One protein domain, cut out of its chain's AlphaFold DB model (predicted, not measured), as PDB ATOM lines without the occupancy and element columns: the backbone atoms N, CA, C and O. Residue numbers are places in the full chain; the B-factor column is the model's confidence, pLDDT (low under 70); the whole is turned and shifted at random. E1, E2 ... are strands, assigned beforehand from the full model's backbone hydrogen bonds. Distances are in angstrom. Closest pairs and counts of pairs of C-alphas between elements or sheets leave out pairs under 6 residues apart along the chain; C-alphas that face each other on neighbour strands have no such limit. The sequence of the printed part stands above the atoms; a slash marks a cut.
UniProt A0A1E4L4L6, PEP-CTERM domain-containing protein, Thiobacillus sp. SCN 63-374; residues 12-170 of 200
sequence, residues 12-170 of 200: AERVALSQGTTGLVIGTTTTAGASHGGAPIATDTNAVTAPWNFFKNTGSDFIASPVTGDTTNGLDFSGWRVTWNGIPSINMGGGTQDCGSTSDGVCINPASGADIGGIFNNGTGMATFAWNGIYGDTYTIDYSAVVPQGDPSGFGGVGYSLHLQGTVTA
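What this domain is: This is residues 12 to 170 of the 200 residues of the protein "PEP-CTERM domain-containing protein" of Thiobacillus sp. SCN 63-374 (UniProt A0A1E4L4L6). With little regular structure, two strongly twisted antiparallel sheets, E3-E4-E9-E10-E11 and E1-E2-E5-E6 (the latter only just so, 4.4 A off plane), are set crosswise; the hairpin E7 and E8 with its loop sticks out at one end. The 159 printed residues hold strands E1 to E11 in chain order and no named helix: all strand, under half in named elements, compact, radius of gyration of the C-alphas 16.3 A, spans 53 by 39 by 28 A.

Where its parts are: Find C-alpha 52 at (38.877, 72.132, -52.222), where E1, residues 52 to 54, begins; then come E2 57 to 63, E3 68 to 70, E4 74 to 76, E5 80 to 84, E6 87 to 91, E7 96 to 98, E8 119 to 121, E9 126 to 130, E10 138 to 146, 27.2 A from first to last C-alpha, and E11 159 to 167, 26.9 A, which ends with C-alpha 167 at (33.977, 58.086, -38.171).

How they stand to each other: E9, E10 and E11 make a meander, successive antiparallel neighbours; N 141 and O 164 of E10 and E11 are 2.8 A apart. Across E2 and E5, N 62 and O 81 are 2.9 A apart. E5 and E10 are apart.

The domain as a whole: The printed part has no cut; links E7 to E8 and E10 to E11 are long. No printed residue is under 70.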
ATOM      1  N   ALA A  12      25.978  80.025 -48.799       85.44
ATOM      2  CA  ALA A  12      26.760  80.428 -49.971       85.44
ATOM      3  C   ALA A  12      28.259  80.662 -49.685       85.44
ATOM      4  O   ALA A  12      29.055  80.720 -50.614       85.44
ATOM      5  N   GLU A  13      28.646  80.788 -48.417       87.69
ATOM      6  CA  GLU A  13      30.017  81.075 -47.978       87.69
ATOM      7  C   GLU A  13      30.729  79.834 -47.420       87.69
ATOM      8  O   GLU A  13      31.851  79.894 -46.894       87.69
ATOM      9  N   ARG A  14      30.042  78.692 -47.508       91.56
ATOM     10  CA  ARG A  14      30.528  77.394 -47.066       91.56
ATOM     11  C   ARG A  14      31.171  76.681 -48.239       91.56
ATOM     12  O   ARG A  14      30.615  76.609 -49.331       91.56
ATOM     13  N   VAL A  15      32.333  76.109 -47.969       93.31
ATOM     14  CA  VAL A  15      33.020  75.203 -48.881       93.31
ATOM     15  C   VAL A  15      32.809  73.801 -48.339       93.31
ATOM     16  O   VAL A  15      33.097  73.538 -47.173       93.31
ATOM     17  N   ALA A  16      32.255  72.915 -49.162       93.56
ATOM     18  CA  ALA A  16      32.148  71.512 -48.796       93.56
ATOM     19  C   ALA A  16      33.547  70.887 -48.799       93.56
ATOM     20  O   ALA A  16      34.279  71.005 -49.783       93.56
ATOM     21  N   LEU A  17      33.896  70.218 -47.705       95.69
ATOM     22  CA  LEU A  17      35.155  69.499 -47.559       95.69
ATOM     23  C   LEU A  17      34.904  68.000 -47.704       95.69
ATOM     24  O   LEU A  17      33.857  67.486 -47.317       95.69
ATOM     25  N   SER A  18      35.882  67.300 -48.262       96.19
ATOM     26  CA  SER A  18      35.946  65.838 -48.250       96.19
ATOM     27  C   SER A  18      37.214  65.409 -47.525       96.19
ATOM     28  O   SER A  18      38.166  66.185 -47.434       96.19
ATOM     29  N   GLN A  19      37.241  64.188 -46.996       96.19
ATOM     30  CA  GLN A  19      38.450  63.635 -46.387       96.19
ATOM     31  C   GLN A  19      39.576  63.553 -47.426       96.19
ATOM     32  O   GLN A  19      39.329  63.222 -48.585       96.19
ATOM     33  N   GLY A  20      40.802  63.873 -47.005       96.81
ATOM     34  CA  GLY A  20      42.006  63.663 -47.805       96.81
ATOM     35  C   GLY A  20      42.396  62.187 -47.880       96.81
ATOM     36  O   GLY A  20      41.598  61.292 -47.609       96.81
ATOM     37  N   THR A  21      43.654  61.911 -48.211       96.50
ATOM     38  CA  THR A  21      44.143  60.522 -48.311       96.50
ATOM     39  C   THR A  21      44.169  59.787 -46.971       96.50
ATOM     40  O   THR A  21      44.176  58.559 -46.955       96.50
ATOM     41  N   THR A  22      44.211  60.528 -45.860       94.12
ATOM     42  CA  THR A  22      44.360  59.971 -44.508       94.12
ATOM     43  C   THR A  22      43.281  60.489 -43.557       94.12
ATOM     44  O   THR A  22      42.725  59.722 -42.777       94.12
ATOM     45  N   GLY A  23      42.927  61.772 -43.630       93.69
ATOM     46  CA  GLY A  23      42.112  62.448 -42.621       93.69
ATOM     47  C   GLY A  23      42.949  63.043 -41.487       93.69
ATOM     48  O   GLY A  23      44.175  63.137 -41.572       93.69
ATOM     49  N   LEU A  24      42.272  63.470 -40.420       94.12
ATOM     50  CA  LEU A  24      42.919  63.993 -39.220       94.12
ATOM     51  C   LEU A  24      43.442  62.841 -38.353       94.12
ATOM     52  O   LEU A  24      42.666  61.998 -37.907       94.12
ATOM     53  N   VAL A  25      44.744  62.844 -38.062       94.25
ATOM     54  CA  VAL A  25      45.370  61.896 -37.133       94.25
ATOM     55  C   VAL A  25      45.933  62.668 -35.941       94.25
ATOM     56  O   VAL A  25      46.881  63.446 -36.077       94.25
ATOM     57  N   ILE A  26      45.337  62.456 -34.767       93.00
ATOM     58  CA  ILE A  26      45.757  63.088 -33.507       93.00
ATOM     59  C   ILE A  26      47.222  62.740 -33.214       93.00
ATOM     60  O   ILE A  26      47.658  61.605 -33.411       93.00
ATOM     61  N   GLY A  27      47.986  63.725 -32.745       95.50
ATOM     62  CA  GLY A  27      49.398  63.571 -32.403       95.50
ATOM     63  C   GLY A  27      50.357  63.618 -33.594       95.50
ATOM     64  O   GLY A  27      51.554  63.411 -33.404       95.50
ATOM     65  N   THR A  28      49.876  63.918 -34.804       95.44
ATOM     66  CA  THR A  28      50.717  63.986 -36.009       95.44
ATOM     67  C   THR A  28      50.659  65.352 -36.680       95.44
ATOM     68  O   THR A  28      49.676  66.079 -36.557       95.44
ATOM     69  N   THR A  29      51.732  65.695 -37.394       97.69
ATOM     70  CA  THR A  29      51.759  66.808 -38.345       97.69
ATOM     71  C   THR A  29      51.590  66.289 -39.768       97.69
ATOM     72  O   THR A  29      51.863  65.124 -40.065       97.69
ATOM     73  N   THR A  30      51.162  67.169 -40.667       97.94
ATOM     74  CA  THR A  30      51.095  66.901 -42.104       97.94
ATOM     75  C   THR A  30      51.745  68.045 -42.870       97.94
ATOM     76  O   THR A  30      51.856  69.168 -42.381       97.94
ATOM     77  N   THR A  31      52.186  67.774 -44.093       97.12
ATOM     78  CA  THR A  31      52.672  68.819 -45.000       97.12
ATOM     79  C   THR A  31      51.504  69.494 -45.708       97.12
ATOM     80  O   THR A  31      50.439  68.892 -45.851       97.12
ATOM     81  N   ALA A  32      51.715  70.723 -46.184       97.56
ATOM     82  CA  ALA A  32      50.779  71.375 -47.092       97.56
ATOM     83  C   ALA A  32      50.561  70.510 -48.348       97.56
ATOM     84  O   ALA A  32      51.514  69.932 -48.879       97.56
ATOM     85  N   GLY A  33      49.306  70.404 -48.784       97.50
ATOM     86  CA  GLY A  33      48.928  69.715 -50.013       97.50
ATOM     87  C   GLY A  33      48.839  70.660 -51.208       97.50
ATOM     88  O   GLY A  33      49.557  71.657 -51.295       97.50
ATOM     89  N   ALA A  34      47.949  70.340 -52.148       98.25
ATOM     90  CA  ALA A  34      47.739  71.149 -53.345       98.25
ATOM     91  C   ALA A  34      47.288  72.586 -53.030       98.25
ATOM     92  O   ALA A  34      46.435  72.825 -52.168       98.25
ATOM     93  N   SER A  35      47.873  73.533 -53.768       98.25
ATOM     94  CA  SER A  35      47.609  74.967 -53.667       98.25
ATOM     95  C   SER A  35      48.067  75.683 -54.931       98.25
ATOM     96  O   SER A  35      49.261  75.770 -55.214       98.25
ATOM     97  N   HIS A  36      47.118  76.183 -55.713       98.25
ATOM     98  CA  HIS A  36      47.389  76.924 -56.944       98.25
ATOM     99  C   HIS A  36      46.136  77.670 -57.411       98.25
ATOM    100  O   HIS A  36      45.032  77.465 -56.898       98.25
ATOM    101  N   GLY A  37      46.309  78.538 -58.408       98.00
ATOM    102  CA  GLY A  37      45.188  79.167 -59.098       98.00
ATOM    103  C   GLY A  37      44.384  78.151 -59.911       98.00
ATOM    104  O   GLY A  37      44.942  77.191 -60.447       98.00
ATOM    105  N   GLY A  38      43.074  78.366 -60.028       97.75
ATOM    106  CA  GLY A  38      42.171  77.427 -60.696       97.75
ATOM    107  C   GLY A  38      41.583  76.371 -59.756       97.75
ATOM    108  O   GLY A  38      42.059  76.169 -58.640       97.75
ATOM    109  N   ALA A  39      40.515  75.714 -60.212       97.69
ATOM    110  CA  ALA A  39      39.853  74.650 -59.461       97.69
ATOM    111  C   ALA A  39      40.747  73.396 -59.335       97.69
ATOM    112  O   ALA A  39      41.597  73.197 -60.208       97.69
ATOM    113  N   PRO A  40      40.517  72.544 -58.313       98.12
ATOM    114  CA  PRO A  40      41.296  71.327 -58.126       98.12
ATOM    115  C   PRO A  40      41.276  70.418 -59.357       98.12
ATOM    116  O   PRO A  40      40.233  70.234 -59.995       98.12
ATOM    117  N   ILE A  41      42.423  69.828 -59.670       97.75
ATOM    118  CA  ILE A  41      42.629  68.864 -60.750       97.75
ATOM    119  C   ILE A  41      42.894  67.462 -60.195       97.75
ATOM    120  O   ILE A  41      43.188  67.269 -59.021       97.75
ATOM    121  N   ALA A  42      42.807  66.443 -61.052       96.62
ATOM    122  CA  ALA A  42      42.868  65.039 -60.633       96.62
ATOM    123  C   ALA A  42      44.184  64.621 -59.944       96.62
ATOM    124  O   ALA A  42      44.213  63.608 -59.250       96.62
ATOM    125  N   THR A  43      45.273  65.360 -60.160       97.12
ATOM    126  CA  THR A  43      46.576  65.099 -59.532       97.12
ATOM    127  C   THR A  43      46.737  65.772 -58.174       97.12
ATOM    128  O   THR A  43      47.722  65.511 -57.483       97.12
ATOM    129  N   ASP A  44      45.804  66.641 -57.794       98.38
ATOM    130  CA  ASP A  44      45.868  67.343 -56.525       98.38
ATOM    131  C   ASP A  44      45.561  66.386 -55.386       98.38
ATOM    132  O   ASP A  44      44.587  65.631 -55.404       98.38
ATOM    133  N   THR A  45      46.397  66.434 -54.358       98.00
ATOM    134  CA  THR A  45      46.252  65.587 -53.178       98.00
ATOM    135  C   THR A  45      46.587  66.367 -51.920       98.00
ATOM    136  O   THR A  45      47.298  67.376 -51.950       98.00
ATOM    137  N   ASN A  46      46.038  65.902 -50.805       98.38
ATOM    138  CA  ASN A  46      46.377  66.372 -49.477       98.38
ATOM    139  C   ASN A  46      45.987  65.309 -48.436       98.38
ATOM    140  O   ASN A  46      45.092  64.490 -48.669       98.38
ATOM    141  N   ALA A  47      46.677  65.313 -47.295       97.56
ATOM    142  CA  ALA A  47      46.515  64.291 -46.268       97.56
ATOM    143  C   ALA A  47      45.214  64.453 -45.469       97.56
ATOM    144  O   ALA A  47      44.499  63.470 -45.272       97.56
ATOM    145  N   VAL A  48      44.902  65.674 -45.019       96.75
ATOM    146  CA  VAL A  48      43.823  65.937 -44.049       96.75
ATOM    147  C   VAL A  48      42.470  66.039 -44.748       96.75
ATOM    148  O   VAL A  48      41.583  65.214 -44.534       96.75
ATOM    149  N   THR A  49      42.326  67.029 -45.620       97.25
ATOM    150  CA  THR A  49      41.145  67.266 -46.459       97.25
ATOM    151  C   THR A  49      41.514  67.057 -47.918       97.25
ATOM    152  O   THR A  49      42.640  67.347 -48.308       97.25
ATOM    153  N   ALA A  50      40.603  66.553 -48.745       97.81
ATOM    154  CA  ALA A  50      40.803  66.586 -50.185       97.81
ATOM    155  C   ALA A  50      40.907  68.054 -50.639       97.81
ATOM    156  O   ALA A  50      40.226  68.906 -50.055       97.81
ATOM    157  N   PRO A  51      41.722  68.359 -51.664       98.31
ATOM    158  CA  PRO A  51      41.811  69.702 -52.216       98.31
ATOM    159  C   PRO A  51      40.427  70.254 -52.559       98.31
ATOM    160  O   PRO A  51      39.603  69.587 -53.189       98.31
ATOM    161  N   TRP A  52      40.170  71.477 -52.122       97.94
ATOM    162  CA  TRP A  52      38.877  72.132 -52.222       97.94
ATOM    163  C   TRP A  52      38.970  73.419 -53.036       97.94
ATOM    164  O   TRP A  52      40.040  73.991 -53.240       97.94
ATOM    165  N   ASN A  53      37.819  73.864 -53.539       97.00
ATOM    166  CA  ASN A  53      37.710  75.037 -54.396       97.00
ATOM    167  C   ASN A  53      37.080  76.204 -53.634       97.00
ATOM    168  O   ASN A  53      35.922  76.127 -53.222       97.00
ATOM    169  N   PHE A  54      37.809  77.308 -53.527       95.88
ATOM    170  CA  PHE A  54      37.307  78.553 -52.955       95.88
ATOM    171  C   PHE A  54      37.722  79.726 -53.838       95.88
ATOM    172  O   PHE A  54      38.884  79.826 -54.228       95.88
ATOM    173  N   PHE A  55      36.762  80.575 -54.221       94.62
ATOM    174  CA  PHE A  55      36.945  81.638 -55.223       94.62
ATOM    175  C   PHE A  55      37.702  81.194 -56.490       94.62
ATOM    176  O   PHE A  55      38.512  81.939 -57.035       94.62
ATOM    177  N   LYS A  56      37.399  79.989 -56.995       95.81
ATOM    178  CA  LYS A  56      38.033  79.392 -58.188       95.81
ATOM    179  C   LYS A  56      39.527  79.093 -58.029       95.81
ATOM    180  O   LYS A  56      40.195  78.920 -59.044       95.81
ATOM    181  N   ASN A  57      40.035  79.018 -56.804       97.69
ATOM    182  CA  ASN A  57      41.405  78.617 -56.516       97.69
ATOM    183  C   ASN A  57      41.422  77.393 -55.608       97.69
ATOM    184  O   ASN A  57      40.533  77.202 -54.769       97.69
ATOM    185  N   THR A  58      42.462  76.590 -55.781       98.44
ATOM    186  CA  THR A  58      42.674  75.349 -55.052       98.44
ATOM    187  C   THR A  58      43.305  75.652 -53.708       98.44
ATOM    188  O   THR A  58      44.278  76.410 -53.622       98.44
ATOM    189  N   GLY A  59      42.747  75.053 -52.661       98.25
ATOM    190  CA  GLY A  59      43.327  75.046 -51.330       98.25
ATOM    191  C   GLY A  59      43.180  73.699 -50.645       98.25
ATOM    192  O   GLY A  59      42.460  72.815 -51.107       98.25
ATOM    193  N   SER A  60      43.904  73.540 -49.548       97.75
ATOM    194  CA  SER A  60      43.859  72.355 -48.704       97.75
ATOM    195  C   SER A  60      44.282  72.687 -47.271       97.75
ATOM    196  O   SER A  60      44.931  73.707 -47.019       97.75
ATOM    197  N   ASP A  61      43.896  71.836 -46.322       98.12
ATOM    198  CA  ASP A  61      44.184  72.021 -44.896       98.12
ATOM    199  C   ASP A  61      45.331  71.119 -44.440       98.12
ATOM    200  O   ASP A  61      45.438  69.972 -44.874       98.12
ATOM    201  N   PHE A  62      46.179  71.593 -43.531       98.38
ATOM    202  CA  PHE A  62      47.278  70.792 -42.994       98.38
ATOM    203  C   PHE A  62      47.590  71.127 -41.534       98.38
ATOM    204  O   PHE A  62      47.154  72.146 -41.000       98.38
ATOM    205  N   ILE A  63      48.349  70.244 -40.880       98.31
ATOM    206  CA  ILE A  63      48.661  70.318 -39.453       98.31
ATOM    207  C   ILE A  63      50.150  70.633 -39.260       98.31
ATOM    208  O   ILE A  63      50.997  69.761 -39.424       98.31
ATOM    209  N   ALA A  64      50.475  71.873 -38.892       97.94
ATOM    210  CA  ALA A  64      51.847  72.331 -38.651       97.94
ATOM    211  C   ALA A  64      52.377  71.995 -37.243       97.94
ATOM    212  O   ALA A  64      53.583  71.834 -37.069       97.94
ATOM    213  N   SER A  65      51.481  71.850 -36.264       97.31
ATOM    214  CA  SER A  65      51.779  71.374 -34.905       97.31
ATOM    215  C   SER A  65      50.791  70.269 -34.542       97.31
ATOM    216  O   SER A  65      49.616  70.424 -34.875       97.31
ATOM    217  N   PRO A  66      51.217  69.175 -33.882       97.88
ATOM    218  CA  PRO A  66      50.337  68.050 -33.587       97.88
ATOM    219  C   PRO A  66      49.045  68.471 -32.888       97.88
ATOM    220  O   PRO A  66      49.092  69.157 -31.869       97.88
ATOM    221  N   VAL A  67      47.906  68.002 -33.399       97.56
ATOM    222  CA  VAL A  67      46.630  68.140 -32.688       97.56
ATOM    223  C   VAL A  67      46.671  67.258 -31.444       97.56
ATOM    224  O   VAL A  67      46.991  66.072 -31.539       97.56
ATOM    225  N   THR A  68      46.351  67.824 -30.284       96.94
ATOM    226  CA  THR A  68      46.298  67.114 -28.995       96.94
ATOM    227  C   THR A  68      44.974  67.391 -28.289       96.94
ATOM    228  O   THR A  68      44.228  68.263 -28.719       96.94
ATOM    229  N   GLY A  69      44.658  66.645 -27.230       95.50
ATOM    230  CA  GLY A  69      43.431  66.830 -26.453       95.50
ATOM    231  C   GLY A  69      42.484  65.635 -26.524       95.50
ATOM    232  O   GLY A  69      42.883  64.529 -26.889       95.50
ATOM    233  N   ASP A  70      41.237  65.858 -26.123       94.31
ATOM    234  CA  ASP A  70      40.231  64.815 -25.924       94.31
ATOM    235  C   ASP A  70      38.800  65.389 -25.984       94.31
ATOM    236  O   ASP A  70      38.587  66.576 -26.225       94.31
ATOM    237  N   THR A  71      37.789  64.544 -25.782       95.25
ATOM    238  CA  THR A  71      36.372  64.952 -25.809       95.25
ATOM    239  C   THR A  71      35.942  65.806 -24.610       95.25
ATOM    240  O   THR A  71      34.855  66.373 -24.627       95.25
ATOM    241  N   THR A  72      36.748  65.879 -23.549       95.56
ATOM    242  CA  THR A  72      36.456  66.656 -22.331       95.56
ATOM    243  C   THR A  72      37.011  68.071 -22.443       95.56
ATOM    244  O   THR A  72      36.326  69.036 -22.115       95.56
ATOM    245  N   ASN A  73      38.252  68.193 -22.910       95.06
ATOM    246  CA  ASN A  73      38.993  69.450 -22.990       95.06
ATOM    247  C   ASN A  73      38.928  70.094 -24.385       95.06
ATOM    248  O   ASN A  73      39.318  71.248 -24.547       95.06
ATOM    249  N   GLY A  74      38.434  69.359 -25.384       97.12
ATOM    250  CA  GLY A  74      38.512  69.741 -26.787       97.12
ATOM    251  C   GLY A  74      39.854  69.366 -27.411       97.12
ATOM    252  O   GLY A  74      40.735  68.797 -26.762       97.12
ATOM    253  N   LEU A  75      39.997  69.685 -28.695       98.06
ATOM    254  CA  LEU A  75      41.223  69.462 -29.454       98.06
ATOM    255  C   LEU A  75      41.969  70.780 -29.662       98.06
ATOM    256  O   LEU A  75      41.382  71.765 -30.105       98.06
ATOM    257  N   ASP A  76      43.268  70.782 -29.391       98.06
ATOM    258  CA  ASP A  76      44.172  71.884 -29.703       98.06
ATOM    259  C   ASP A  76      44.468  71.905 -31.209       98.06
ATOM    260  O   ASP A  76      45.145  71.036 -31.761       98.06
ATOM    261  N   PHE A  77      43.919  72.914 -31.871       98.12
ATOM    262  CA  PHE A  77      44.046  73.234 -33.285       98.12
ATOM    263  C   PHE A  77      45.028  74.390 -33.525       98.12
ATOM    264  O   PHE A  77      45.073  74.920 -34.630       98.12
ATOM    265  N   SER A  78      45.882  74.764 -32.564       97.62
ATOM    266  CA  SER A  78      46.927  75.791 -32.750       97.62
ATOM    267  C   SER A  78      47.873  75.510 -33.929       97.62
ATOM    268  O   SER A  78      48.463  76.426 -34.515       97.62
ATOM    269  N   GLY A  79      47.979  74.243 -34.335       97.69
ATOM    270  CA  GLY A  79      48.684  73.786 -35.530       97.69
ATOM    271  C   GLY A  79      47.883  73.799 -36.836       97.69
ATOM    272  O   GLY A  79      48.473  73.522 -37.875       97.69
ATOM    273  N   TRP A  80      46.582  74.100 -36.828       98.31
ATOM    274  CA  TRP A  80      45.734  74.084 -38.025       98.31
ATOM    275  C   TRP A  80      46.154  75.178 -39.011       98.31
ATOM    276  O   TRP A  80      46.326  76.346 -38.646       98.31
ATOM    277  N   ARG A  81      46.366  74.806 -40.272       98.25
ATOM    278  CA  ARG A  81      46.786  75.709 -41.345       98.25
ATOM    279  C   ARG A  81      45.975  75.463 -42.602       98.25
ATOM    280  O   ARG A  81      45.533  74.348 -42.866       98.25
ATOM    281  N   VAL A  82      45.868  76.512 -43.404       98.31
ATOM    282  CA  VAL A  82      45.321  76.457 -44.759       98.31
ATOM    283  C   VAL A  82      46.426  76.822 -45.741       98.31
ATOM    284  O   VAL A  82      47.170  77.769 -45.511       98.31
ATOM    285  N   THR A  83      46.526  76.107 -46.854       98.31
ATOM    286  CA  THR A  83      47.192  76.612 -48.059       98.31
ATOM    287  C   THR A  83      46.132  76.888 -49.117       98.31
ATOM    288  O   THR A  83      45.178  76.124 -49.246       98.31
ATOM    289  N   TRP A  84      46.249  78.000 -49.841       98.12
ATOM    290  CA  TRP A  84      45.253  78.384 -50.839       98.12
ATOM    291  C   TRP A  84      45.839  79.319 -51.894       98.12
ATOM    292  O   TRP A  84      46.559  80.256 -51.556       98.12
ATOM    293  N   ASN A  85      45.513  79.090 -53.169       97.62
ATOM    294  CA  ASN A  85      45.924  79.949 -54.286       97.62
ATOM    295  C   ASN A  85      47.447  80.210 -54.352       97.62
ATOM    296  O   ASN A  85      47.896  81.320 -54.632       97.62
ATOM    297  N   GLY A  86      48.257  79.195 -54.040       97.25
ATOM    298  CA  GLY A  86      49.718  79.297 -54.000       97.25
ATOM    299  C   GLY A  86      50.286  79.926 -52.723       97.25
ATOM    300  O   GLY A  86      51.505  79.982 -52.574       97.25
ATOM    301  N   ILE A  87      49.447  80.365 -51.778       98.00
ATOM    302  CA  ILE A  87      49.899  80.842 -50.466       98.00
ATOM    303  C   ILE A  87      50.305  79.628 -49.626       98.00
ATOM    304  O   ILE A  87      49.456  78.772 -49.362       98.00
ATOM    305  N   PRO A  88      51.570  79.527 -49.181       97.25
ATOM    306  CA  PRO A  88      52.099  78.300 -48.587       97.25
ATOM    307  C   PRO A  88      51.501  77.976 -47.215       97.25
ATOM    308  O   PRO A  88      51.415  76.808 -46.847       97.25
ATOM    309  N   SER A  89      51.103  78.991 -46.444       97.56
ATOM    310  CA  SER A  89      50.566  78.802 -45.098       97.56
ATOM    311  C   SER A  89      49.802  80.037 -44.642       97.56
ATOM    312  O   SER A  89      50.391  81.102 -44.490       97.56
ATOM    313  N   ILE A  90      48.521  79.853 -44.347       97.81
ATOM    314  CA  ILE A  90      47.643  80.801 -43.668       97.81
ATOM    315  C   ILE A  90      47.412  80.245 -42.263       97.81
ATOM    316  O   ILE A  90      46.973  79.098 -42.097       97.81
ATOM    317  N   ASN A  91      47.761  81.028 -41.237       97.12
ATOM    318  CA  ASN A  91      47.683  80.575 -39.850       97.12
ATOM    319  C   ASN A  91      46.245  80.619 -39.323       97.12
ATOM    320  O   ASN A  91      45.817  81.602 -38.731       97.12
ATOM    321  N   MET A  92      45.538  79.507 -39.499       97.44
ATOM    322  CA  MET A  92      44.188  79.288 -38.985       97.44
ATOM    323  C   MET A  92      44.192  78.566 -37.630       97.44
ATOM    324  O   MET A  92      43.213  77.912 -37.302       97.44
ATOM    325  N   GLY A  93      45.287  78.639 -36.863       97.19
ATOM    326  CA  GLY A  93      45.394  78.014 -35.543       97.19
ATOM    327  C   GLY A  93      44.880  78.885 -34.395       97.19
ATOM    328  O   GLY A  93      44.887  78.467 -33.241       97.19
ATOM    329  N   GLY A  94      44.426  80.101 -34.692       94.31
ATOM    330  CA  GLY A  94      44.038  81.086 -33.691       94.31
ATOM    331  C   GLY A  94      45.221  81.628 -32.888       94.31
ATOM    332  O   GLY A  94      46.344  81.718 -33.386       94.31
ATOM    333  N   GLY A  95      44.951  82.031 -31.651       93.69
ATOM    334  CA  GLY A  95      45.887  82.694 -30.753       93.69
ATOM    335  C   GLY A  95      45.825  84.219 -30.831       93.69
ATOM    336  O   GLY A  95      45.027  84.811 -31.558       93.69
ATOM    337  N   THR A  96      46.685  84.871 -30.056       93.81
ATOM    338  CA  THR A  96      46.848  86.328 -30.066       93.81
ATOM    339  C   THR A  96      47.972  86.731 -31.014       93.81
ATOM    340  O   THR A  96      49.092  86.240 -30.887       93.81
ATOM    341  N   GLN A  97      47.682  87.645 -31.932       94.25
ATOM    342  CA  GLN A  97      48.653  88.297 -32.802       94.25
ATOM    343  C   GLN A  97      49.058  89.638 -32.189       94.25
ATOM    344  O   GLN A  97      48.196  90.433 -31.819       94.25
ATOM    345  N   ASP A  98      50.361  89.882 -32.089       94.75
ATOM    346  CA  ASP A  98      50.880  91.212 -31.787       94.75
ATOM    347  C   ASP A  98      50.917  92.029 -33.078       94.75
ATOM    348  O   ASP A  98      51.574  91.654 -34.050       94.75
ATOM    349  N   CYS A  99      50.150  93.108 -33.081       94.00
ATOM    350  CA  CYS A  99      50.005  94.040 -34.179       94.00
ATOM    351  C   CYS A  99      50.819  95.321 -33.976       94.00
ATOM    352  O   CYS A  99      50.700  96.241 -34.771       94.00
ATOM    353  N   GLY A 100      51.635  95.405 -32.922       94.19
ATOM    354  CA  GLY A 100      52.522  96.540 -32.709       94.19
ATOM    355  C   GLY A 100      51.764  97.849 -32.479       94.19
ATOM    356  O   GLY A 100      50.905  97.958 -31.601       94.19
ATOM    357  N   SER A 101      52.119  98.878 -33.236       94.06
ATOM    358  CA  SER A 101      51.584 100.236 -33.167       94.06
ATOM    359  C   SER A 101      50.761 100.572 -34.408       94.06
ATOM    360  O   SER A 101      50.910  99.963 -35.449       94.06
ATOM    361  N   THR A 102      49.919 101.603 -34.343       92.94
ATOM    362  CA  THR A 102      49.072 102.036 -35.475       92.94
ATOM    363  C   THR A 102      49.843 102.768 -36.591       92.94
ATOM    364  O   THR A 102      49.280 103.642 -37.256       92.94
ATOM    365  N   SER A 103      51.155 102.562 -36.722       93.44
ATOM    366  CA  SER A 103      51.995 103.220 -37.740       93.44
ATOM    367  C   SER A 103      53.226 102.408 -38.173       93.44
ATOM    368  O   SER A 103      54.143 102.984 -38.761       93.44
ATOM    369  N   ASP A 104      53.287 101.110 -37.882       91.50
ATOM    370  CA  ASP A 104      54.403 100.233 -38.270       91.50
ATOM    371  C   ASP A 104      54.060  99.256 -39.406       91.50
ATOM    372  O   ASP A 104      54.963  98.655 -39.992       91.50
ATOM    373  N   GLY A 105      52.784  99.164 -39.777       88.50
ATOM    374  CA  GLY A 105      52.289  98.369 -40.891       88.50
ATOM    375  C   GLY A 105      52.290  96.865 -40.636       88.50
ATOM    376  O   GLY A 105      52.213  96.099 -41.600       88.50
ATOM    377  N   VAL A 106      52.399  96.426 -39.378       89.88
ATOM    378  CA  VAL A 106      52.413  94.999 -39.024       89.88
ATOM    379  C   VAL A 106      51.052  94.353 -39.288       89.88
ATOM    380  O   VAL A 106      50.993  93.237 -39.808       89.88
ATOM    381  N   CYS A 107      49.957  95.047 -38.976       92.88
ATOM    382  CA  CYS A 107      48.600  94.540 -39.142       92.88
ATOM    383  C   CYS A 107      47.752  95.521 -39.945       92.88
ATOM    384  O   CYS A 107      47.129  96.425 -39.397       92.88
ATOM    385  N   ILE A 108      47.648  95.298 -41.252       89.56
ATOM    386  CA  ILE A 108      46.794  96.121 -42.107       89.56
ATOM    387  C   ILE A 108      45.388  95.530 -42.178       89.56
ATOM    388  O   ILE A 108      45.210  94.376 -42.572       89.56
ATOM    389  N   ASN A 109      44.386  96.354 -41.861       84.44
ATOM    390  CA  ASN A 109      42.990  96.036 -42.129       84.44
ATOM    391  C   ASN A 109      42.764  96.009 -43.654       84.44
ATOM    392  O   ASN A 109      42.892  97.055 -44.296       84.44
ATOM    393  N   PRO A 110      42.378  94.876 -44.258       82.81
ATOM    394  CA  PRO A 110      42.233  94.797 -45.711       82.81
ATOM    395  C   PRO A 110      41.042  95.600 -46.256       82.81
ATOM    396  O   PRO A 110      41.041  95.950 -47.433       82.81
ATOM    397  N   ALA A 111      40.041  95.924 -45.431       80.75
ATOM    398  CA  ALA A 111      38.876  96.701 -45.852       80.75
ATOM    399  C   ALA A 111      39.144  98.215 -45.867       80.75
ATOM    400  O   ALA A 111      38.650  98.915 -46.748       80.75
ATOM    401  N   SER A 112      39.905  98.732 -44.898       85.88
ATOM    402  CA  SER A 112      40.176 100.174 -44.773       85.88
ATOM    403  C   SER A 112      41.588 100.590 -45.187       85.88
ATOM    404  O   SER A 112      41.833 101.780 -45.374       85.88
ATOM    405  N   GLY A 113      42.524  99.645 -45.296       87.25
ATOM    406  CA  GLY A 113      43.952  99.916 -45.474       87.25
ATOM    407  C   GLY A 113      44.620 100.549 -44.247       87.25
ATOM    408  O   GLY A 113      45.781 100.941 -44.325       87.25
ATOM    409  N   ALA A 114      43.898 100.680 -43.130       90.44
ATOM    410  CA  ALA A 114      44.424 101.266 -41.907       90.44
ATOM    411  C   ALA A 114      45.301 100.264 -41.155       90.44
ATOM    412  O   ALA A 114      44.981  99.075 -41.086       90.44
ATOM    413  N   ASP A 115      46.367 100.777 -40.553       91.62
ATOM    414  CA  ASP A 115      47.212 100.008 -39.652       91.62
ATOM    415  C   ASP A 115      46.540  99.842 -38.283       91.62
ATOM    416  O   ASP A 115      46.004 100.795 -37.705       91.62
ATOM    417  N   ILE A 116      46.535  98.613 -37.784       91.25
ATOM    418  CA  ILE A 116      45.937  98.200 -36.517       91.25
ATOM    419  C   ILE A 116      47.086  98.003 -35.535       91.25
ATOM    420  O   ILE A 116      47.972  97.215 -35.808       91.25
ATOM    421  N   GLY A 117      47.047  98.659 -34.375       93.50
ATOM    422  CA  GLY A 117      47.998  98.409 -33.287       93.50
ATOM    423  C   GLY A 117      47.415  97.529 -32.178       93.50
ATOM    424  O   GLY A 117      46.200  97.349 -32.074       93.50
ATOM    425  N   GLY A 118      48.279  97.045 -31.288       94.31
ATOM    426  CA  GLY A 118      47.916  96.306 -30.079       94.31
ATOM    427  C   GLY A 118      47.859  94.794 -30.279       94.31
ATOM    428  O   GLY A 118      48.602  94.234 -31.072       94.31
ATOM    429  N   ILE A 119      46.990  94.119 -29.525       94.75
ATOM    430  CA  ILE A 119      46.826  92.662 -29.599       94.75
ATOM    431  C   ILE A 119      45.521  92.330 -30.312       94.75
ATOM    432  O   ILE A 119      44.447  92.759 -29.885       94.75
ATOM    433  N   PHE A 120      45.609  91.520 -31.362       92.31
ATOM    434  CA  PHE A 120      44.461  91.012 -32.098       92.31
ATOM    435  C   PHE A 120      44.203  89.543 -31.744       92.31
ATOM    436  O   PHE A 120      45.127  88.735 -31.670       92.31
ATOM    437  N   ASN A 121      42.945  89.177 -31.497       93.88
ATOM    438  CA  ASN A 121      42.572  87.809 -31.137       93.88
ATOM    439  C   ASN A 121      42.098  87.047 -32.381       93.88
ATOM    440  O   ASN A 121      41.005  87.306 -32.881       93.88
ATOM    441  N   ASN A 122      42.898  86.082 -32.838       94.44
ATOM    442  CA  ASN A 122      42.579  85.220 -33.975       94.44
ATOM    443  C   ASN A 122      41.791  83.956 -33.589       94.44
ATOM    444  O   ASN A 122      41.580  83.078 -34.423       94.44
ATOM    445  N   GLY A 123      41.346  83.836 -32.340       94.38
ATOM    446  CA  GLY A 123      40.621  82.683 -31.813       94.38
ATOM    447  C   GLY A 123      41.384  81.986 -30.689       94.38
ATOM    448  O   GLY A 123      42.520  82.321 -30.374       94.38
ATOM    449  N   THR A 124      40.761  80.991 -30.064       94.12
ATOM    450  CA  THR A 124      41.346  80.292 -28.904       94.12
ATOM    451  C   THR A 124      42.343  79.204 -29.288       94.12
ATOM    452  O   THR A 124      43.111  78.765 -28.440       94.12
ATOM    453  N   GLY A 125      42.297  78.729 -30.536       96.00
ATOM    454  CA  GLY A 125      43.004  77.519 -30.947       96.00
ATOM    455  C   GLY A 125      42.355  76.223 -30.462       96.00
ATOM    456  O   GLY A 125      42.851  75.164 -30.797       96.00
ATOM    457  N   MET A 126      41.226  76.274 -29.750       97.69
ATOM    458  CA  MET A 126      40.549  75.079 -29.236       97.69
ATOM    459  C   MET A 126      39.303  74.744 -30.056       97.69
ATOM    460  O   MET A 126      38.419  75.583 -30.225       97.69
ATOM    461  N   ALA A 127      39.225  73.505 -30.532       98.12
ATOM    462  CA  ALA A 127      38.063  72.935 -31.196       98.12
ATOM    463  C   ALA A 127      37.224  72.105 -30.216       98.12
ATOM    464  O   ALA A 127      37.757  71.383 -29.372       98.12
ATOM    465  N   THR A 128      35.902  72.159 -30.359       98.12
ATOM    466  CA  THR A 128      34.998  71.253 -29.640       98.12
ATOM    467  C   THR A 128      35.015  69.904 -30.335       98.12
ATOM    468  O   THR A 128      34.808  69.850 -31.542       98.12
ATOM    469  N   PHE A 129      35.242  68.823 -29.591       97.62
ATOM    470  CA  PHE A 129      35.252  67.464 -30.127       97.62
ATOM    471  C   PHE A 129      34.196  66.610 -29.433       97.62
ATOM    472  O   PHE A 129      34.306  66.315 -28.244       97.62
ATOM    473  N   ALA A 130      33.181  66.199 -30.190       97.94
ATOM    474  CA  ALA A 130      32.122  65.331 -29.705       97.94
ATOM    475  C   ALA A 130      32.217  63.957 -30.373       97.94
ATOM    476  O   ALA A 130      32.028  63.806 -31.581       97.94
ATOM    477  N   TRP A 131      32.490  62.950 -29.551       96.88
ATOM    478  CA  TRP A 131      32.529  61.539 -29.909       96.88
ATOM    479  C   TRP A 131      32.165  60.712 -28.674       96.88
ATOM    480  O   TRP A 131      32.432  61.117 -27.544       96.88
ATOM    481  N   ASN A 132      31.540  59.556 -28.875       95.50
ATOM    482  CA  ASN A 132      31.049  58.708 -27.787       95.50
ATOM    483  C   ASN A 132      32.087  57.703 -27.251       95.50
ATOM    484  O   ASN A 132      31.760  56.898 -26.382       95.50
ATOM    485  N   GLY A 133      33.318  57.721 -27.770       93.44
ATOM    486  CA  GLY A 133      34.382  56.796 -27.373       93.44
ATOM    487  C   GLY A 133      34.345  55.432 -28.071       93.44
ATOM    488  O   GLY A 133      35.186  54.582 -27.779       93.44
ATOM    489  N   ILE A 134      33.399  55.201 -28.988       94.31
ATOM    490  CA  ILE A 134      33.248  53.933 -29.706       94.31
ATOM    491  C   ILE A 134      33.842  54.069 -31.111       94.31
ATOM    492  O   ILE A 134      33.420  54.900 -31.915       94.31
ATOM    493  N   TYR A 135      34.856  53.259 -31.424       93.25
ATOM    494  CA  TYR A 135      35.448  53.244 -32.763       93.25
ATOM    495  C   TYR A 135      34.437  52.760 -33.805       93.25
ATOM    496  O   TYR A 135      33.697  51.809 -33.568       93.25
ATOM    497  N   GLY A 136      34.447  53.391 -34.977       93.69
ATOM    498  CA  GLY A 136      33.462  53.184 -36.038       93.69
ATOM    499  C   GLY A 136      32.253  54.114 -35.940       93.69
ATOM    500  O   GLY A 136      31.625  54.370 -36.966       93.69
ATOM    501  N   ASP A 137      31.982  54.682 -34.763       95.38
ATOM    502  CA  ASP A 137      30.902  55.649 -34.593       95.38
ATOM    503  C   ASP A 137      31.312  57.043 -35.067       95.38
ATOM    504  O   ASP A 137      32.493  57.371 -35.251       95.38
ATOM    505  N   THR A 138      30.294  57.870 -35.296       96.12
ATOM    506  CA  THR A 138      30.470  59.216 -35.818       96.12
ATOM    507  C   THR A 138      31.033  60.171 -34.779       96.12
ATOM    508  O   THR A 138      30.702  60.088 -33.595       96.12
ATOM    509  N   TYR A 139      31.799  61.147 -35.250       96.69
ATOM    510  CA  TYR A 139      32.221  62.296 -34.464       96.69
ATOM    511  C   TYR A 139      31.817  63.611 -35.131       96.69
ATOM    512  O   TYR A 139      31.552  63.652 -36.334       96.69
ATOM    513  N   THR A 140      31.846  64.687 -34.347       98.12
ATOM    514  CA  THR A 140      31.860  66.066 -34.853       98.12
ATOM    515  C   THR A 140      33.012  66.847 -34.225       98.12
ATOM    516  O   THR A 140      33.358  66.634 -33.060       98.12
ATOM    517  N   ILE A 141      33.639  67.711 -35.021       98.06
ATOM    518  CA  ILE A 141      34.600  68.714 -34.569       98.06
ATOM    519  C   ILE A 141      34.126  70.070 -35.075       98.06
ATOM    520  O   ILE A 141      34.012  70.265 -36.285       98.06
ATOM    521  N   ASP A 142      33.910  70.999 -34.152       97.88
ATOM    522  CA  ASP A 142      33.555  72.383 -34.449       97.88
ATOM    523  C   ASP A 142      34.679  73.313 -34.002       97.88
ATOM    524  O   ASP A 142      35.130  73.275 -32.853       97.88
ATOM    525  N   TYR A 143      35.138  74.158 -34.918       97.81
ATOM    526  CA  TYR A 143      36.255  75.064 -34.694       97.81
ATOM    527  C   TYR A 143      36.012  76.424 -35.349       97.81
ATOM    528  O   TYR A 143      35.353  76.534 -36.385       97.81
ATOM    529  N   SER A 144      36.572  77.471 -34.747       95.62
ATOM    530  CA  SER A 144      36.539  78.825 -35.287       95.62
ATOM    531  C   SER A 144      37.859  79.544 -35.052       95.62
ATOM    532  O   SER A 144      38.447  79.436 -33.974       95.62
ATOM    533  N   ALA A 145      38.262  80.332 -36.037       97.00
ATOM    534  CA  ALA A 145      39.421  81.208 -35.980       97.00
ATOM    535  C   ALA A 145      39.137  82.495 -36.763       97.00
ATOM    536  O   ALA A 145      38.063  82.675 -37.339       97.00
ATOM    537  N   VAL A 146      40.120  83.380 -36.807       95.19
ATOM    538  CA  VAL A 146      40.141  84.559 -37.666       95.19
ATOM    539  C   VAL A 146      41.430  84.517 -38.470       95.19
ATOM    540  O   VAL A 146      42.480  84.142 -37.943       95.19
ATOM    541  N   VAL A 147      41.356  84.876 -39.750       95.75
ATOM    542  CA  VAL A 147      42.561  85.025 -40.569       95.75
ATOM    543  C   VAL A 147      43.449  86.110 -39.945       95.75
ATOM    544  O   VAL A 147      42.935  87.195 -39.655       95.75
ATOM    545  N   PRO A 148      44.761  85.873 -39.767       94.88
ATOM    546  CA  PRO A 148      45.664  86.881 -39.231       94.88
ATOM    547  C   PRO A 148      45.586  88.199 -40.002       94.88
ATOM    548  O   PRO A 148      45.474  88.220 -41.229       94.88
ATOM    549  N   GLN A 149      45.668  89.313 -39.279       93.12
ATOM    550  CA  GLN A 149      45.742  90.632 -39.901       93.12
ATOM    551  C   GLN A 149      46.994  90.725 -40.780       93.12
ATOM    552  O   GLN A 149      48.043  90.184 -40.424       93.12
ATOM    553  N   GLY A 150      46.869  91.391 -41.930       88.75
ATOM    554  CA  GLY A 150      47.954  91.509 -42.911       88.75
ATOM    555  C   GLY A 150      48.298  90.225 -43.680       88.75
ATOM    556  O   GLY A 150      49.267  90.233 -44.439       88.75
ATOM    557  N   ASP A 151      47.540  89.131 -43.523       93.06
ATOM    558  CA  ASP A 151      47.805  87.896 -44.269       93.06
ATOM    559  C   ASP A 151      47.737  88.130 -45.801       93.06
ATOM    560  O   ASP A 151      46.787  88.763 -46.284       93.06
ATOM    561  N   PRO A 152      48.694  87.598 -46.593       92.50
ATOM    562  CA  PRO A 152      48.759  87.818 -48.042       92.50
ATOM    563  C   PRO A 152      47.542  87.335 -48.837       92.50
ATOM    564  O   PRO A 152      47.409  87.676 -50.012       92.50
ATOM    565  N   SER A 153      46.650  86.543 -48.233       93.31
ATOM    566  CA  SER A 153      45.388  86.135 -48.856       93.31
ATOM    567  C   SER A 153      44.420  87.292 -49.092       93.31
ATOM    568  O   SER A 153      43.490  87.144 -49.883       93.31
ATOM    569  N   GLY A 154      44.627  88.431 -48.420       91.00
ATOM    570  CA  GLY A 154      43.711  89.570 -48.455       91.00
ATOM    571  C   GLY A 154      42.469  89.379 -47.581       91.00
ATOM    572  O   GLY A 154      41.593  90.239 -47.581       91.00
ATOM    573  N   PHE A 155      42.395  88.284 -46.817       92.25
ATOM    574  CA  PHE A 155      41.282  87.981 -45.917       92.25
ATOM    575  C   PHE A 155      41.577  88.315 -44.449       92.25
ATOM    576  O   PHE A 155      40.855  87.843 -43.581       92.25
ATOM    577  N   GLY A 156      42.610  89.101 -44.133       93.19
ATOM    578  CA  GLY A 156      42.943  89.443 -42.744       93.19
ATOM    579  C   GLY A 156      41.742  89.967 -41.943       93.19
ATOM    580  O   GLY A 156      41.007  90.843 -42.393       93.19
ATOM    581  N   GLY A 157      41.501  89.398 -40.763       91.19
ATOM    582  CA  GLY A 157      40.339  89.722 -39.931       91.19
ATOM    583  C   GLY A 157      39.033  89.010 -40.306       91.19
ATOM    584  O   GLY A 157      38.045  89.166 -39.591       91.19
ATOM    585  N   VAL A 158      38.998  88.216 -41.381       92.94
ATOM    586  CA  VAL A 158      37.805  87.454 -41.778       92.94
ATOM    587  C   VAL A 158      37.598  86.250 -40.864       92.94
ATOM    588  O   VAL A 158      38.526  85.492 -40.572       92.94
ATOM    589  N   GLY A 159      36.349  86.039 -40.447       93.88
ATOM    590  CA  GLY A 159      35.954  84.873 -39.666       93.88
ATOM    591  C   GLY A 159      36.116  83.566 -40.446       93.88
ATOM    592  O   GLY A 159      35.673  83.421 -41.591       93.88
ATOM    593  N   TYR A 160      36.702  82.574 -39.790       95.56
ATOM    594  CA  TYR A 160      36.844  81.206 -40.263       95.56
ATOM    595  C   TYR A 160      36.084  80.266 -39.328       95.56
ATOM    596  O   TYR A 160      36.177  80.368 -38.106       95.56
ATOM    597  N   SER A 161      35.332  79.336 -39.905       95.06
ATOM    598  CA  SER A 161      34.656  78.277 -39.166       95.06
ATOM    599  C   SER A 161      34.828  76.970 -39.920       95.06
ATOM    600  O   SER A 161      34.765  76.941 -41.153       95.06
ATOM    601  N   LEU A 162      35.059  75.911 -39.156       96.06
ATOM    602  CA  LEU A 162      35.278  74.561 -39.625       96.06
ATOM    603  C   LEU A 162      34.338  73.622 -38.874       96.06
ATOM    604  O   LEU A 162      34.322  73.609 -37.646       96.06
ATOM    605  N   HIS A 163      33.602  72.823 -39.638       96.44
ATOM    606  CA  HIS A 163      32.798  71.720 -39.136       96.44
ATOM    607  C   HIS A 163      33.276  70.442 -39.820       96.44
ATOM    608  O   HIS A 163      33.147  70.303 -41.040       96.44
ATOM    609  N   LEU A 164      33.854  69.527 -39.048       96.75
ATOM    610  CA  LEU A 164      34.260  68.211 -39.526       96.75
ATOM    611  C   LEU A 164      33.363  67.152 -38.909       96.75
ATOM    612  O   LEU A 164      33.110  67.157 -37.710       96.75
ATOM    613  N   GLN A 165      32.962  66.193 -39.729       96.50
ATOM    614  CA  GLN A 165      32.265  64.997 -39.288       96.50
ATOM    615  C   GLN A 165      32.812  63.794 -40.047       96.50
ATOM    616  O   GLN A 165      33.254  63.908 -41.191       96.50
ATOM    617  N   GLY A 166      32.777  62.637 -39.410       94.56
ATOM    618  CA  GLY A 166      33.302  61.397 -39.961       94.56
ATOM    619  C   GLY A 166      33.165  60.281 -38.945       94.56
ATOM    620  O   GLY A 166      32.410  60.421 -37.986       94.56
ATOM    621  N   THR A 167      33.902  59.192 -39.132       95.06
ATOM    622  CA  THR A 167      33.977  58.086 -38.171       95.06
ATOM    623  C   THR A 167      35.378  57.983 -37.587       95.06
ATOM    624  O   THR A 167      36.370  58.229 -38.274       95.06
ATOM    625  N   VAL A 168      35.480  57.640 -36.301       92.31
ATOM    626  CA  VAL A 168      36.787  57.452 -35.659       92.31
ATOM    627  C   VAL A 168      37.273  56.033 -35.924       92.31
ATOM    628  O   VAL A 168      36.652  55.065 -35.486       92.31
ATOM    629  N   THR A 169      38.399  55.886 -36.615       89.62
ATOM    630  CA  THR A 169      39.034  54.582 -36.843       89.62
ATOM    631  C   THR A 169      40.107  54.315 -35.798       89.62
ATOM    632  O   THR A 169      40.929  55.187 -35.517       89.62
ATOM    633  N   ALA A 170      40.146  53.097 -35.257       80.75
ATOM    634  CA  ALA A 170      41.273  52.671 -34.437       80.75
ATOM    635  C   ALA A 170      42.545  52.640 -35.295       80.75
ATOM    636  O   ALA A 170      42.531  52.117 -36.414       80.75
TER     637      ALA A 170